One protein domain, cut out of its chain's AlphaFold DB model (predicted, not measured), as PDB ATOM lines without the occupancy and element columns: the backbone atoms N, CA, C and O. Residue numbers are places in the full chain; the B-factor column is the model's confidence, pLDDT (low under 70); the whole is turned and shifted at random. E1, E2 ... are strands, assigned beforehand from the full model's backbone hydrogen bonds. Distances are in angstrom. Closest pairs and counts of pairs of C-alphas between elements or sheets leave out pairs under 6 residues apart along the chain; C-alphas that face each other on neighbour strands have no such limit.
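Overview. This is residues 42 to 89 of the 97 residues of an uncharacterized protein of Chthoniobacter flavus Ellin428 (UniProt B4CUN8). Two small sheets of three strands lie face to face as a sandwich, with their strands crossed at 39 degrees. In one of them the hairpin of E3 and E4 bends sharply and folds back toward E5, with its turn at one end of the longest axis. The printed part has 48 residues and six named strands, E1 to E6 in order, with no named helix; the class is all strand. The sheets run E2, E1, E6 and E3, E4, E5, both antiparallel. The whole is compact, with a radius of gyration of the C-alphas of 10.3 A, and elongated, spanning 33 by 19 by 19 A.

Along the chain. E1, residues 42 to 47, begins with C-alpha 42 at (21.045, -3.052, 66.154) and is 16.5 A long. E2 is residues 50 to 53, 9.9 A. E3, residues 56 to 64, is 17.3 A and bends by 97 degrees at residue 61. E4, residues 67 to 75, is 20.0 A and bends by 86 degrees at residue 70. E5 is residues 78 to 81, 9.9 A. E6, residues 84 to 88, is 12.3 A and ends with C-alpha 88 at (17.448, -1.059, 62.857).

Arrangement. E1 is antiparallel to E2, a hairpin, with N 45 and O 52 2.8 A apart. E6 is E1's other antiparallel neighbour, with N 44 and O 86 2.9 A apart. This sheet is only just strongly twisted, its C-alphas up to 4.0 A off its best plane. E3, E4 and E5 form a meander, each strand the antiparallel neighbour of the one before; N 58 and O 72 are 2.9 A apart, N 73 and O 80 2.9 A. Between the sheets, the closest C-alphas of E1 and E4 are those of Tyr 45 and Tyr 73, 7.1 A. E2 and E5 are apart.

Size, cuts and confidence. The C-alphas of Gly 66 and Asp 89, 34.5 A, are the farthest apart. The printed part has no cut, its five links are tight, and no printed residue is under 70 in pLDDT.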
ATOM      1  N   GLY A  42      19.652  -3.464  66.243       90.12
ATOM      2  CA  GLY A  42      21.045  -3.052  66.154       90.12
ATOM      3  C   GLY A  42      21.440  -2.404  64.837       90.12
ATOM      4  O   GLY A  42      20.640  -2.168  63.933       90.12
ATOM      5  N   ASP A  43      22.730  -2.113  64.734       91.00
ATOM      6  CA  ASP A  43      23.275  -1.358  63.615       91.00
ATOM      7  C   ASP A  43      23.586  -2.249  62.416       91.00
ATOM      8  O   ASP A  43      23.973  -3.415  62.547       91.00
ATOM      9  N   TYR A  44      23.459  -1.675  61.229       92.69
ATOM     10  CA  TYR A  44      23.884  -2.286  59.984       92.69
ATOM     11  C   TYR A  44      24.432  -1.227  59.023       92.69
ATOM     12  O   TYR A  44      24.184  -0.027  59.143       92.69
ATOM     13  N   TYR A  45      25.184  -1.691  58.035       94.38
ATOM     14  CA  TYR A  45      25.746  -0.882  56.968       94.38
ATOM     15  C   TYR A  45      25.200  -1.365  55.631       94.38
ATOM     16  O   TYR A  45      25.360  -2.529  55.274       94.38
ATOM     17  N   PHE A  46      24.527  -0.498  54.885       94.12
ATOM     18  CA  PHE A  46      24.006  -0.827  53.566       94.12
ATOM     19  C   PHE A  46      25.027  -0.455  52.494       94.12
ATOM     20  O   PHE A  46      25.327   0.719  52.285       94.12
ATOM     21  N   TYR A  47      25.552  -1.453  51.792       93.38
ATOM     22  CA  TYR A  47      26.508  -1.250  50.710       93.38
ATOM     23  C   TYR A  47      26.242  -2.219  49.564       93.38
ATOM     24  O   TYR A  47      26.030  -3.414  49.767       93.38
ATOM     25  N   ASN A  48      26.249  -1.705  48.334       91.62
ATOM     26  CA  ASN A  48      26.071  -2.499  47.117       91.62
ATOM     27  C   ASN A  48      24.880  -3.484  47.185       91.62
ATOM     28  O   ASN A  48      25.008  -4.653  46.824       91.62
ATOM     29  N   LYS A  49      23.719  -3.016  47.671       91.19
ATOM     30  CA  LYS A  49      22.474  -3.801  47.828       91.19
ATOM     31  C   LYS A  49      22.524  -4.930  48.867       91.19
ATOM     32  O   LYS A  49      21.661  -5.801  48.844       91.19
ATOM     33  N   HIS A  50      23.498  -4.904  49.771       91.81
ATOM     34  CA  HIS A  50      23.620  -5.855  50.870       91.81
ATOM     35  C   HIS A  50      23.683  -5.107  52.202       91.81
ATOM     36  O   HIS A  50      24.205  -3.993  52.274       91.81
ATOM     37  N   TYR A  51      23.145  -5.731  53.244       92.75
ATOM     38  CA  TYR A  51      23.160  -5.223  54.609       92.75
ATOM     39  C   TYR A  51      24.239  -5.964  55.390       92.75
ATOM     40  O   TYR A  51      24.158  -7.177  55.557       92.75
ATOM     41  N   TYR A  52      25.251  -5.244  55.854       92.88
ATOM     42  CA  TYR A  52      26.346  -5.783  56.647       92.88
ATOM     43  C   TYR A  52      26.095  -5.481  58.122       92.88
ATOM     44  O   TYR A  52      25.786  -4.348  58.471       92.88
ATOM     45  N   HIS A  53      26.250  -6.464  58.997       90.75
ATOM     46  CA  HIS A  53      26.058  -6.333  60.438       90.75
ATOM     47  C   HIS A  53      27.207  -7.011  61.199       90.75
ATOM     48  O   HIS A  53      28.002  -7.750  60.615       90.75
ATOM     49  N   GLY A  54      27.337  -6.725  62.499       89.50
ATOM     50  CA  GLY A  54      28.369  -7.322  63.362       89.50
ATOM     51  C   GLY A  54      29.811  -6.859  63.101       89.50
ATOM     52  O   GLY A  54      30.747  -7.459  63.621       89.50
ATOM     53  N   GLY A  55      29.995  -5.817  62.293       90.06
ATOM     54  CA  GLY A  55      31.278  -5.194  61.985       90.06
ATOM     55  C   GLY A  55      31.499  -3.892  62.752       90.06
ATOM     56  O   GLY A  55      30.721  -3.527  63.636       90.06
ATOM     57  N   LYS A  56      32.569  -3.171  62.405       91.25
ATOM     58  CA  LYS A  56      32.934  -1.906  63.057       91.25
ATOM     59  C   LYS A  56      32.657  -0.721  62.142       91.25
ATOM     60  O   LYS A  56      33.278  -0.592  61.093       91.25
ATOM     61  N   HIS A  57      31.785   0.182  62.571       92.38
ATOM     62  CA  HIS A  57      31.592   1.469  61.910       92.38
ATOM     63  C   HIS A  57      32.559   2.520  62.471       92.38
ATOM     64  O   HIS A  57      32.711   2.646  63.689       92.38
ATOM     65  N   GLU A  58      33.195   3.292  61.594       93.94
ATOM     66  CA  GLU A  58      34.010   4.448  61.962       93.94
ATOM     67  C   GLU A  58      33.568   5.676  61.170       93.94
ATOM     68  O   GLU A  58      33.530   5.645  59.942       93.94
ATOM     69  N   ALA A  59      33.284   6.769  61.882       92.38
ATOM     70  CA  ALA A  59      33.042   8.080  61.294       92.38
ATOM     71  C   ALA A  59      34.342   8.897  61.292       92.38
ATOM     72  O   ALA A  59      35.085   8.896  62.277       92.38
ATOM     73  N   GLY A  60      34.616   9.599  60.198       91.62
ATOM     74  CA  GLY A  60      35.860  10.336  60.006       91.62
ATOM     75  C   GLY A  60      35.951  10.962  58.620       91.62
ATOM     76  O   GLY A  60      34.944  11.136  57.946       91.62
ATOM     77  N   ASP A  61      37.161  11.309  58.203       92.06
ATOM     78  CA  ASP A  61      37.453  11.681  56.821       92.06
ATOM     79  C   ASP A  61      38.418  10.631  56.264       92.06
ATOM     80  O   ASP A  61      39.536  10.476  56.766       92.06
ATOM     81  N   PHE A  62      37.936   9.828  55.317       93.19
ATOM     82  CA  PHE A  62      38.680   8.713  54.743       93.19
ATOM     83  C   PHE A  62      38.822   8.879  53.236       93.19
ATOM     84  O   PHE A  62      37.824   8.991  52.526       93.19
ATOM     85  N   GLU A  63      40.054   8.804  52.735       93.56
ATOM     86  CA  GLU A  63      40.337   8.792  51.301       93.56
ATOM     87  C   GLU A  63      40.487   7.350  50.790       93.56
ATOM     88  O   GLU A  63      41.322   6.586  51.281       93.56
ATOM     89  N   TRP A  64      39.687   6.976  49.789       92.31
ATOM     90  CA  TRP A  64      39.788   5.701  49.080       92.31
ATOM     91  C   TRP A  64      39.599   5.923  47.576       92.31
ATOM     92  O   TRP A  64      38.651   6.584  47.159       92.31
ATOM     93  N   GLU A  65      40.520   5.405  46.755       92.62
ATOM     94  CA  GLU A  65      40.504   5.556  45.285       92.62
ATOM     95  C   GLU A  65      40.358   7.015  44.789       92.62
ATOM     96  O   GLU A  65      39.790   7.278  43.734       92.62
ATOM     97  N   GLY A  66      40.889   7.986  45.544       93.88
ATOM     98  CA  GLY A  66      40.809   9.415  45.207       93.88
ATOM     99  C   GLY A  66      39.473  10.084  45.557       93.88
ATOM    100  O   GLY A  66      39.256  11.243  45.206       93.88
ATOM    101  N   HIS A  67      38.583   9.387  46.266       92.62
ATOM    102  CA  HIS A  67      37.322   9.914  46.781       92.62
ATOM    103  C   HIS A  67      37.353  10.004  48.309       92.62
ATOM    104  O   HIS A  67      37.952   9.162  48.973       92.62
ATOM    105  N   HIS A  68      36.703  11.031  48.862       92.88
ATOM    106  CA  HIS A  68      36.572  11.218  50.308       92.88
ATOM    107  C   HIS A  68      35.228  10.675  50.799       92.88
ATOM    108  O   HIS A  68      34.179  10.963  50.216       92.88
ATOM    109  N   TYR A  69      35.264   9.930  51.899       92.62
ATOM    110  CA  TYR A  69      34.117   9.305  52.546       92.62
ATOM    111  C   TYR A  69      34.056   9.730  54.012       92.62
ATOM    112  O   TYR A  69      35.078   9.807  54.693       92.62
ATOM    113  N   LYS A  70      32.842  10.004  54.500       91.69
ATOM    114  CA  LYS A  70      32.602  10.444  55.886       91.69
ATOM    115  C   LYS A  70      32.577   9.295  56.893       91.69
ATOM    116  O   LYS A  70      32.585   9.500  58.106       91.69
ATOM    117  N   ASP A  71      32.509   8.084  56.373       92.69
ATOM    118  CA  ASP A  71      32.356   6.866  57.132       92.69
ATOM    119  C   ASP A  71      32.993   5.700  56.380       92.69
ATOM    120  O   ASP A  71      33.170   5.721  55.156       92.69
ATOM    121  N   ARG A  72      33.371   4.686  57.154       93.50
ATOM    122  CA  ARG A  72      33.805   3.384  56.662       93.50
ATOM    123  C   ARG A  72      33.306   2.290  57.589       93.50
ATOM    124  O   ARG A  72      33.088   2.514  58.782       93.50
ATOM    125  N   TYR A  73      33.174   1.093  57.045       95.00
ATOM    126  CA  TYR A  73      32.703  -0.066  57.788       95.00
ATOM    127  C   TYR A  73      33.655  -1.247  57.622       95.00
ATOM    128  O   TYR A  73      33.984  -1.626  56.501       95.00
ATOM    129  N   GLU A  74      34.116  -1.822  58.729       93.06
ATOM    130  CA  GLU A  74      34.931  -3.031  58.723       93.06
ATOM    131  C   GLU A  74      34.038  -4.266  58.713       93.06
ATOM    132  O   GLU A  74      33.209  -4.451  59.606       93.06
ATOM    133  N   HIS A  75      34.255  -5.141  57.742       89.50
ATOM    134  CA  HIS A  75      33.626  -6.446  57.676       89.50
ATOM    135  C   HIS A  75      34.660  -7.501  57.285       89.50
ATOM    136  O   HIS A  75      35.309  -7.381  56.245       89.50
ATOM    137  N   GLU A  76      34.827  -8.522  58.129       87.44
ATOM    138  CA  GLU A  76      35.790  -9.617  57.929       87.44
ATOM    139  C   GLU A  76      37.219  -9.124  57.596       87.44
ATOM    140  O   GLU A  76      37.889  -9.645  56.702       87.44
ATOM    141  N   GLY A  77      37.697  -8.081  58.290       88.25
ATOM    142  CA  GLY A  77      39.032  -7.514  58.078       88.25
ATOM    143  C   GLY A  77      39.186  -6.653  56.819       88.25
ATOM    144  O   GLY A  77      40.306  -6.261  56.482       88.25
ATOM    145  N   LYS A  78      38.093  -6.343  56.110       90.12
ATOM    146  CA  LYS A  78      38.081  -5.434  54.955       90.12
ATOM    147  C   LYS A  78      37.287  -4.175  55.266       90.12
ATOM    148  O   LYS A  78      36.204  -4.244  55.838       90.12
ATOM    149  N   TRP A  79      37.809  -3.034  54.827       93.19
ATOM    150  CA  TRP A  79      37.113  -1.757  54.922       93.19
ATOM    151  C   TRP A  79      36.248  -1.519  53.690       93.19
ATOM    152  O   TRP A  79      36.713  -1.626  52.556       93.19
ATOM    153  N   ILE A  80      34.992  -1.186  53.944       93.38
ATOM    154  CA  ILE A  80      33.983  -0.817  52.961       93.38
ATOM    155  C   ILE A  80      33.769   0.693  53.066       93.38
ATOM    156  O   ILE A  80      33.618   1.221  54.168       93.38
ATOM    157  N   TYR A  81      33.751   1.370  51.920       94.06
ATOM    158  CA  TYR A  81      33.617   2.824  51.813       94.06
ATOM    159  C   TYR A  81      32.375   3.187  50.994       94.06
ATOM    160  O   TYR A  81      32.079   2.539  49.987       94.06
ATOM    161  N   GLY A  82      31.665   4.242  51.404       89.88
ATOM    162  CA  GLY A  82      30.564   4.826  50.627       89.88
ATOM    163  C   GLY A  82      29.235   4.073  50.687       89.88
ATOM    164  O   GLY A  82      28.426   4.192  49.767       89.88
ATOM    165  N   GLY A  83      29.016   3.279  51.731       90.81
ATOM    166  CA  GLY A  83      27.689   2.783  52.087       90.81
ATOM    167  C   GLY A  83      26.945   3.737  53.018       90.81
ATOM    168  O   GLY A  83      27.296   4.903  53.164       90.81
ATOM    169  N   GLU A  84      25.882   3.227  53.631       92.62
ATOM    170  CA  GLU A  84      25.034   3.983  54.547       92.62
ATOM    171  C   GLU A  84      24.900   3.234  55.873       92.62
ATOM    172  O   GLU A  84      24.415   2.103  55.907       92.62
ATOM    173  N   TRP A  85      25.319   3.867  56.967       91.06
ATOM    174  CA  TRP A  85      25.144   3.328  58.312       91.06
ATOM    175  C   TRP A  85      23.754   3.666  58.858       91.06
ATOM    176  O   TRP A  85      23.327   4.823  58.808       91.06
ATOM    177  N   LYS A  86      23.051   2.661  59.386       91.38
ATOM    178  CA  LYS A  86      21.705   2.803  59.953       91.38
ATOM    179  C   LYS A  86      21.524   1.915  61.177       91.38
ATOM    180  O   LYS A  86      22.022   0.794  61.221       91.38
ATOM    181  N   HIS A  87      20.732   2.407  62.123       88.75
ATOM    182  CA  HIS A  87      20.192   1.607  63.215       88.75
ATOM    183  C   HIS A  87      18.876   0.952  62.768       88.75
ATOM    184  O   HIS A  87      18.032   1.616  62.160       88.75
ATOM    185  N   HIS A  88      18.713  -0.348  63.015       85.94
ATOM    186  CA  HIS A  88      17.448  -1.059  62.857       85.94
ATOM    187  C   HIS A  88      16.795  -1.210  64.225       85.94
ATOM    188  O   HIS A  88      17.216  -2.055  65.013       85.94
ATOM    189  N   ASP A  89      15.755  -0.425  64.480       81.25
ATOM    190  CA  ASP A  89      14.907  -0.656  65.639       81.25
ATOM    191  C   ASP A  89      14.053  -1.898  65.386       81.25
ATOM    192  O   ASP A  89      13.372  -2.009  64.355       81.25
TER     193      ASP A  89